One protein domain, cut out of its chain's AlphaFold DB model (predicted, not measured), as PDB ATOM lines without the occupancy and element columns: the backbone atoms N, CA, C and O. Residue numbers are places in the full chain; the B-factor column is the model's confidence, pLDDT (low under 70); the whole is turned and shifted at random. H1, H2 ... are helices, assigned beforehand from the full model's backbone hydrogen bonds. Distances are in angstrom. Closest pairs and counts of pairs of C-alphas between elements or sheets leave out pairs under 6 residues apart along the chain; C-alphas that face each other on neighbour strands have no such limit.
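AT A GLANCE: This is residues 245 to 289 of the 524 residues of an uncharacterized protein of Puniceispirillum marinum (strain IMCC1322) (UniProt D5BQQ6). The helices make an open U: the longest helix, H2, is the base, H1 stands over its first end, and H3 followed by the short H4 makes the other arm at its last end. The two arms stay apart: no C-alpha of H1 comes within 8 A of a C-alpha of H3 or H4. The printed part has 45 residues with four named helices, in the order H1, H2, H3, H4, and no named strand; the class is all helix. The whole is compact, with a radius of gyration of the C-alphas of 10.4 A, and its C-alphas span 26 by 22 by 14 A along their three main axes.

IN THESE COORDINATES: H1 holds residues 245 to 253 and measures 12.2 A from first to last C-alpha; C-alpha 245 is at (332.970, 369.966, 482.162). H2 holds residues 257 to 270 and measures 19.9 A, from C-alpha 257 at (345.333, 371.241, 478.723) to C-alpha 270 at (337.481, 353.871, 473.132). H3 holds residues 272 to 278 and measures 9.9 A. H4 holds residues 283 to 286 and measures 5.2 A, ending at C-alpha 286 at (336.324, 352.756, 487.587).

HOW THE PARTS SIT: H1 and H2 are close but not clearly touching, with 1 pair of C-alphas within 8 A, those of Glu 246 and Leu 260 at 7.3 A. They run opposite ways at a steep tilt of 61 degrees. H2 touches H3 with residues 263 to 267 alone; the closest C-alphas are those of Ile 267 and Phe 275, 5.9 A apart. The lines of H2 and H3 are about perpendicular, at 79 degrees. H3 and H4 touch only at the corner by their link, where the closest C-alphas, those of Gln 277 and Ala 286, are 4.4 A apart. H1 is apart from H3 and from H4, and H2 is apart from H4. In H1, H2 and H3 every O i to N i+4 pair is within hydrogen-bond range; H4 is too short for such a pair, and its 1 pair of O i to N i+3 is within range.

THE WHOLE: The two C-alphas farthest apart are those of Asp 257 and Asn 289, at 27.8 A, and the first and last printed C-alphas are 20.9 A apart. The printed part has no cut. The links H1 to H2, H2 to H3 and H3 to H4 are tight, with 3, 1 and 4 residues between the helices. The mean pLDDT of the printed part is 85.9, and the model's confidence is low, under 70, at residues 288 to 289.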
ATOM      1  N   GLU A 245     332.602 371.189 481.422       76.94
ATOM      2  CA  GLU A 245     332.970 369.966 482.162       76.94
ATOM      3  C   GLU A 245     334.483 369.890 482.419       76.94
ATOM      4  O   GLU A 245     334.930 369.440 483.468       76.94
ATOM      5  N   GLU A 246     335.301 370.317 481.461       86.50
ATOM      6  CA  GLU A 246     336.754 370.272 481.608       86.50
ATOM      7  C   GLU A 246     337.295 371.376 482.508       86.50
ATOM      8  O   GLU A 246     338.323 371.161 483.146       86.50
ATOM      9  N   GLU A 247     336.612 372.520 482.597       84.81
ATOM     10  CA  GLU A 247     336.910 373.535 483.612       84.81
ATOM     11  C   GLU A 247     336.679 372.961 485.017       84.81
ATOM     12  O   GLU A 247     337.586 373.022 485.849       84.81
ATOM     13  N   ASP A 248     335.554 372.272 485.235       82.88
ATOM     14  CA  ASP A 248     335.275 371.585 486.503       82.88
ATOM     15  C   ASP A 248     336.331 370.505 486.822       82.88
ATOM     16  O   ASP A 248     336.746 370.341 487.972       82.88
ATOM     17  N   LEU A 249     336.796 369.755 485.813       84.00
ATOM     18  CA  LEU A 249     337.834 368.728 485.987       84.00
ATOM     19  C   LEU A 249     339.201 369.322 486.343       84.00
ATOM     20  O   LEU A 249     339.925 368.721 487.141       84.00
ATOM     21  N   ILE A 250     339.561 370.469 485.761       89.44
ATOM     22  CA  ILE A 250     340.780 371.202 486.124       89.44
ATOM     23  C   ILE A 250     340.683 371.654 487.576       89.44
ATOM     24  O   ILE A 250     341.589 371.366 488.354       89.44
ATOM     25  N   ASP A 251     339.579 372.290 487.959       86.75
ATOM     26  CA  ASP A 251     339.399 372.795 489.322       86.75
ATOM     27  C   ASP A 251     339.402 371.658 490.356       86.75
ATOM     28  O   ASP A 251     339.916 371.813 491.466       86.75
ATOM     29  N   LYS A 252     338.864 370.488 489.989       87.81
ATOM     30  CA  LYS A 252     338.787 369.322 490.874       87.81
ATOM     31  C   LYS A 252     340.110 368.565 491.012       87.81
ATOM     32  O   LYS A 252     340.421 368.103 492.111       87.81
ATOM     33  N   TYR A 253     340.863 368.386 489.924       89.12
ATOM     34  CA  TYR A 253     342.031 367.488 489.890       89.12
ATOM     35  C   TYR A 253     343.362 368.174 489.541       89.12
ATOM     36  O   TYR A 253     344.371 367.478 489.441       89.12
ATOM     37  N   ASP A 254     343.376 369.501 489.379       90.38
ATOM     38  CA  ASP A 254     344.551 370.306 489.003       90.38
ATOM     39  C   ASP A 254     345.194 369.833 487.684       90.38
ATOM     40  O   ASP A 254     346.403 369.616 487.582       90.38
ATOM     41  N   LEU A 255     344.352 369.597 486.670       91.44
ATOM     42  CA  LEU A 255     344.784 369.143 485.344       91.44
ATOM     43  C   LEU A 255     345.243 370.309 484.466       91.44
ATOM     44  O   LEU A 255     344.802 371.445 484.618       91.44
ATOM     45  N   ASP A 256     346.064 370.002 483.465       91.75
ATOM     46  CA  ASP A 256     346.378 370.934 482.381       91.75
ATOM     47  C   ASP A 256     345.799 370.508 481.028       91.75
ATOM     48  O   ASP A 256     345.259 369.413 480.847       91.75
ATOM     49  N   ASP A 257     345.921 371.408 480.051       92.38
ATOM     50  CA  ASP A 257     345.333 371.241 478.723       92.38
ATOM     51  C   ASP A 257     345.886 370.022 477.975       92.38
ATOM     52  O   ASP A 257     345.158 369.378 477.220       92.38
ATOM     53  N   GLU A 258     347.150 369.650 478.202       93.25
ATOM     54  CA  GLU A 258     347.739 368.469 477.564       93.25
ATOM     55  C   GLU A 258     347.162 367.171 478.139       93.25
ATOM     56  O   GLU A 258     346.931 366.204 477.403       93.25
ATOM     57  N   GLN A 259     346.892 367.136 479.447       93.44
ATOM     58  CA  GLN A 259     346.198 366.021 480.091       93.44
ATOM     59  C   GLN A 259     344.742 365.923 479.619       93.44
ATOM     60  O   GLN A 259     344.266 364.830 479.293       93.44
ATOM     61  N   LEU A 260     344.040 367.051 479.493       92.19
ATOM     62  CA  LEU A 260     342.692 367.070 478.919       92.19
ATOM     63  C   LEU A 260     342.685 366.588 477.465       92.19
ATOM     64  O   LEU A 260     341.813 365.811 477.071       92.19
ATOM     65  N   MET A 261     343.684 366.973 476.669       92.50
ATOM     66  CA  MET A 261     343.805 366.510 475.290       92.50
ATOM     67  C   MET A 261     344.050 364.998 475.208       92.50
ATOM     68  O   MET A 261     343.465 364.325 474.351       92.50
ATOM     69  N   PHE A 262     344.853 364.439 476.120       92.81
ATOM     70  CA  PHE A 262     345.008 362.989 476.256       92.81
ATOM     71  C   PHE A 262     343.662 362.316 476.548       92.81
ATOM     72  O   PHE A 262     343.282 361.374 475.843       92.81
ATOM     73  N   ARG A 263     342.904 362.843 477.521       92.06
ATOM     74  CA  ARG A 263     341.556 362.362 477.853       92.06
ATOM     75  C   ARG A 263     340.631 362.404 476.631       92.06
ATOM     76  O   ARG A 263     340.073 361.369 476.275       92.06
ATOM     77  N   ARG A 264     340.526 363.541 475.929       89.94
ATOM     78  CA  ARG A 264     339.698 363.688 474.712       89.94
ATOM     79  C   ARG A 264     340.035 362.644 473.653       89.94
ATOM     80  O   ARG A 264     339.138 362.000 473.116       89.94
ATOM     81  N   ARG A 265     341.324 362.451 473.356       91.12
ATOM     82  CA  ARG A 265     341.762 361.473 472.347       91.12
ATOM     83  C   ARG A 265     341.432 360.045 472.756       91.12
ATOM     84  O   ARG A 265     341.013 359.264 471.907       91.12
ATOM     85  N   LYS A 266     341.612 359.693 474.030       90.88
ATOM     86  CA  LYS A 266     341.304 358.345 474.519       90.88
ATOM     87  C   LYS A 266     339.810 358.061 474.539       90.88
ATOM     88  O   LYS A 266     339.410 357.001 474.068       90.88
ATOM     89  N   ILE A 267     338.999 359.021 474.974       86.94
ATOM     90  CA  ILE A 267     337.537 358.924 474.899       86.94
ATOM     91  C   ILE A 267     337.089 358.784 473.442       86.94
ATOM     92  O   ILE A 267     336.279 357.920 473.135       86.94
ATOM     93  N   ALA A 268     337.657 359.566 472.521       84.25
ATOM     94  CA  ALA A 268     337.320 359.466 471.102       84.25
ATOM     95  C   ALA A 268     337.708 358.112 470.469       84.25
ATOM     96  O   ALA A 268     337.103 357.712 469.479       84.25
ATOM     97  N   GLN A 269     338.716 357.417 471.008       86.19
ATOM     98  CA  GLN A 269     339.143 356.094 470.530       86.19
ATOM     99  C   GLN A 269     338.275 354.959 471.074       86.19
ATOM    100  O   GLN A 269     337.961 354.027 470.340       86.19
ATOM    101  N   ASN A 270     337.936 355.026 472.361       81.19
ATOM    102  CA  ASN A 270     337.481 353.871 473.132       81.19
ATOM    103  C   ASN A 270     336.101 354.060 473.782       81.19
ATOM    104  O   ASN A 270     335.573 353.110 474.353       81.19
ATOM    105  N   GLY A 271     335.544 355.269 473.741       82.44
ATOM    106  CA  GLY A 271     334.372 355.649 474.523       82.44
ATOM    107  C   GLY A 271     334.721 356.092 475.947       82.44
ATOM    108  O   GLY A 271     335.816 355.843 476.462       82.44
ATOM    109  N   ILE A 272     333.776 356.788 476.583       81.19
ATOM    110  CA  ILE A 272     333.933 357.321 477.944       81.19
ATOM    111  C   ILE A 272     333.934 356.212 479.002       81.19
ATOM    112  O   ILE A 272     334.708 356.287 479.952       81.19
ATOM    113  N   ASP A 273     333.143 355.157 478.812       79.00
ATOM    114  CA  ASP A 273     333.015 354.081 479.798       79.00
ATOM    115  C   ASP A 273     334.308 353.268 479.898       79.00
ATOM    116  O   ASP A 273     334.862 353.097 480.985       79.00
ATOM    117  N   LEU A 274     334.876 352.872 478.752       81.94
ATOM    118  CA  LEU A 274     336.171 352.191 478.735       81.94
ATOM    119  C   LEU A 274     337.300 353.114 479.214       81.94
ATOM    120  O   LEU A 274     338.247 352.649 479.850       81.94
ATOM    121  N   PHE A 275     337.205 354.426 478.954       88.31
ATOM    122  CA  PHE A 275     338.135 355.396 479.528       88.31
ATOM    123  C   PHE A 275     338.055 355.412 481.057       88.31
ATOM    124  O   PHE A 275     339.091 355.321 481.704       88.31
ATOM    125  N   ASN A 276     336.858 355.463 481.637       87.12
ATOM    126  CA  ASN A 276     336.680 355.458 483.087       87.12
ATOM    127  C   ASN A 276     337.174 354.147 483.717       87.12
ATOM    128  O   ASN A 276     337.806 354.179 484.769       87.12
ATOM    129  N   GLN A 277     336.980 353.009 483.050       84.75
ATOM    130  CA  GLN A 277     337.472 351.713 483.521       84.75
ATOM    131  C   GLN A 277     339.010 351.591 483.458       84.75
ATOM    132  O   GLN A 277     339.641 351.081 484.389       84.75
ATOM    133  N   GLU A 278     339.637 352.025 482.358       88.81
ATOM    134  CA  GLU A 278     341.085 351.869 482.136       88.81
ATOM    135  C   GLU A 278     341.928 353.018 482.709       88.81
ATOM    136  O   GLU A 278     343.089 352.812 483.084       88.81
ATOM    137  N   TYR A 279     341.352 354.215 482.772       91.31
ATOM    138  CA  TYR A 279     341.958 355.471 483.207       91.31
ATOM    139  C   TYR A 279     341.043 356.209 484.205       91.31
ATOM    140  O   TYR A 279     340.681 357.364 483.976       91.31
ATOM    141  N   PRO A 280     340.675 355.578 485.337       91.12
ATOM    142  CA  PRO A 280     339.788 356.196 486.314       91.12
ATOM    143  C   PRO A 280     340.420 357.429 486.957       91.12
ATOM    144  O   PRO A 280     341.603 357.432 487.321       91.12
ATOM    145  N   ALA A 281     339.611 358.474 487.122       90.38
ATOM    146  CA  ALA A 281     339.937 359.621 487.968       90.38
ATOM    147  C   ALA A 281     339.524 359.376 489.428       90.38
ATOM    148  O   ALA A 281     340.181 359.878 490.334       90.38
ATOM    149  N   GLU A 282     338.484 358.560 489.643       89.00
ATOM    150  CA  GLU A 282     337.961 358.172 490.959       89.00
ATOM    151  C   GLU A 282     337.650 356.666 491.005       89.00
ATOM    152  O   GLU A 282     337.307 356.087 489.965       89.00
ATOM    153  N   PRO A 283     337.733 356.013 492.178       87.31
ATOM    154  CA  PRO A 283     337.391 354.600 492.322       87.31
ATOM    155  C   PRO A 283     335.987 354.264 491.818       87.31
ATOM    156  O   PRO A 283     335.806 353.269 491.124       87.31
ATOM    157  N   GLU A 284     335.007 355.106 492.133       80.69
ATOM    158  CA  GLU A 284     333.599 354.927 491.783       80.69
ATOM    159  C   GLU A 284     333.417 354.914 490.265       80.69
ATOM    160  O   GLU A 284     332.723 354.049 489.736       80.69
ATOM    161  N   SER A 285     334.119 355.805 489.553       78.25
ATOM    162  CA  SER A 285     334.090 355.838 488.088       78.25
ATOM    163  C   SER A 285     334.681 354.577 487.451       78.25
ATOM    164  O   SER A 285     334.247 354.171 486.378       78.25
ATOM    165  N   ALA A 286     335.644 353.932 488.119       82.69
ATOM    166  CA  ALA A 286     336.324 352.756 487.587       82.69
ATOM    167  C   ALA A 286     335.383 351.552 487.470       82.69
ATOM    168  O   ALA A 286     335.545 350.719 486.581       82.69
ATOM    169  N   PHE A 287     334.416 351.458 488.383       80.81
ATOM    170  CA  PHE A 287     333.453 350.364 488.444       80.81
ATOM    171  C   PHE A 287     332.117 350.712 487.778       80.81
ATOM    172  O   PHE A 287     331.150 349.992 487.986       80.81
ATOM    173  N   LEU A 288     332.030 351.792 486.996       65.25
ATOM    174  CA  LEU A 288     330.821 352.078 486.224       65.25
ATOM    175  C   LEU A 288     330.563 350.960 485.202       65.25
ATOM    176  O   LEU A 288     331.485 350.489 484.537       65.25
ATOM    177  N   ASN A 289     329.299 350.551 485.091       56.31
ATOM    178  CA  ASN A 289     328.851 349.572 484.103       56.31
ATOM    179  C   ASN A 289     329.072 350.120 482.684       56.31
ATOM    180  O   ASN A 289     328.751 351.278 482.416       56.31
TER     181      ASN A 289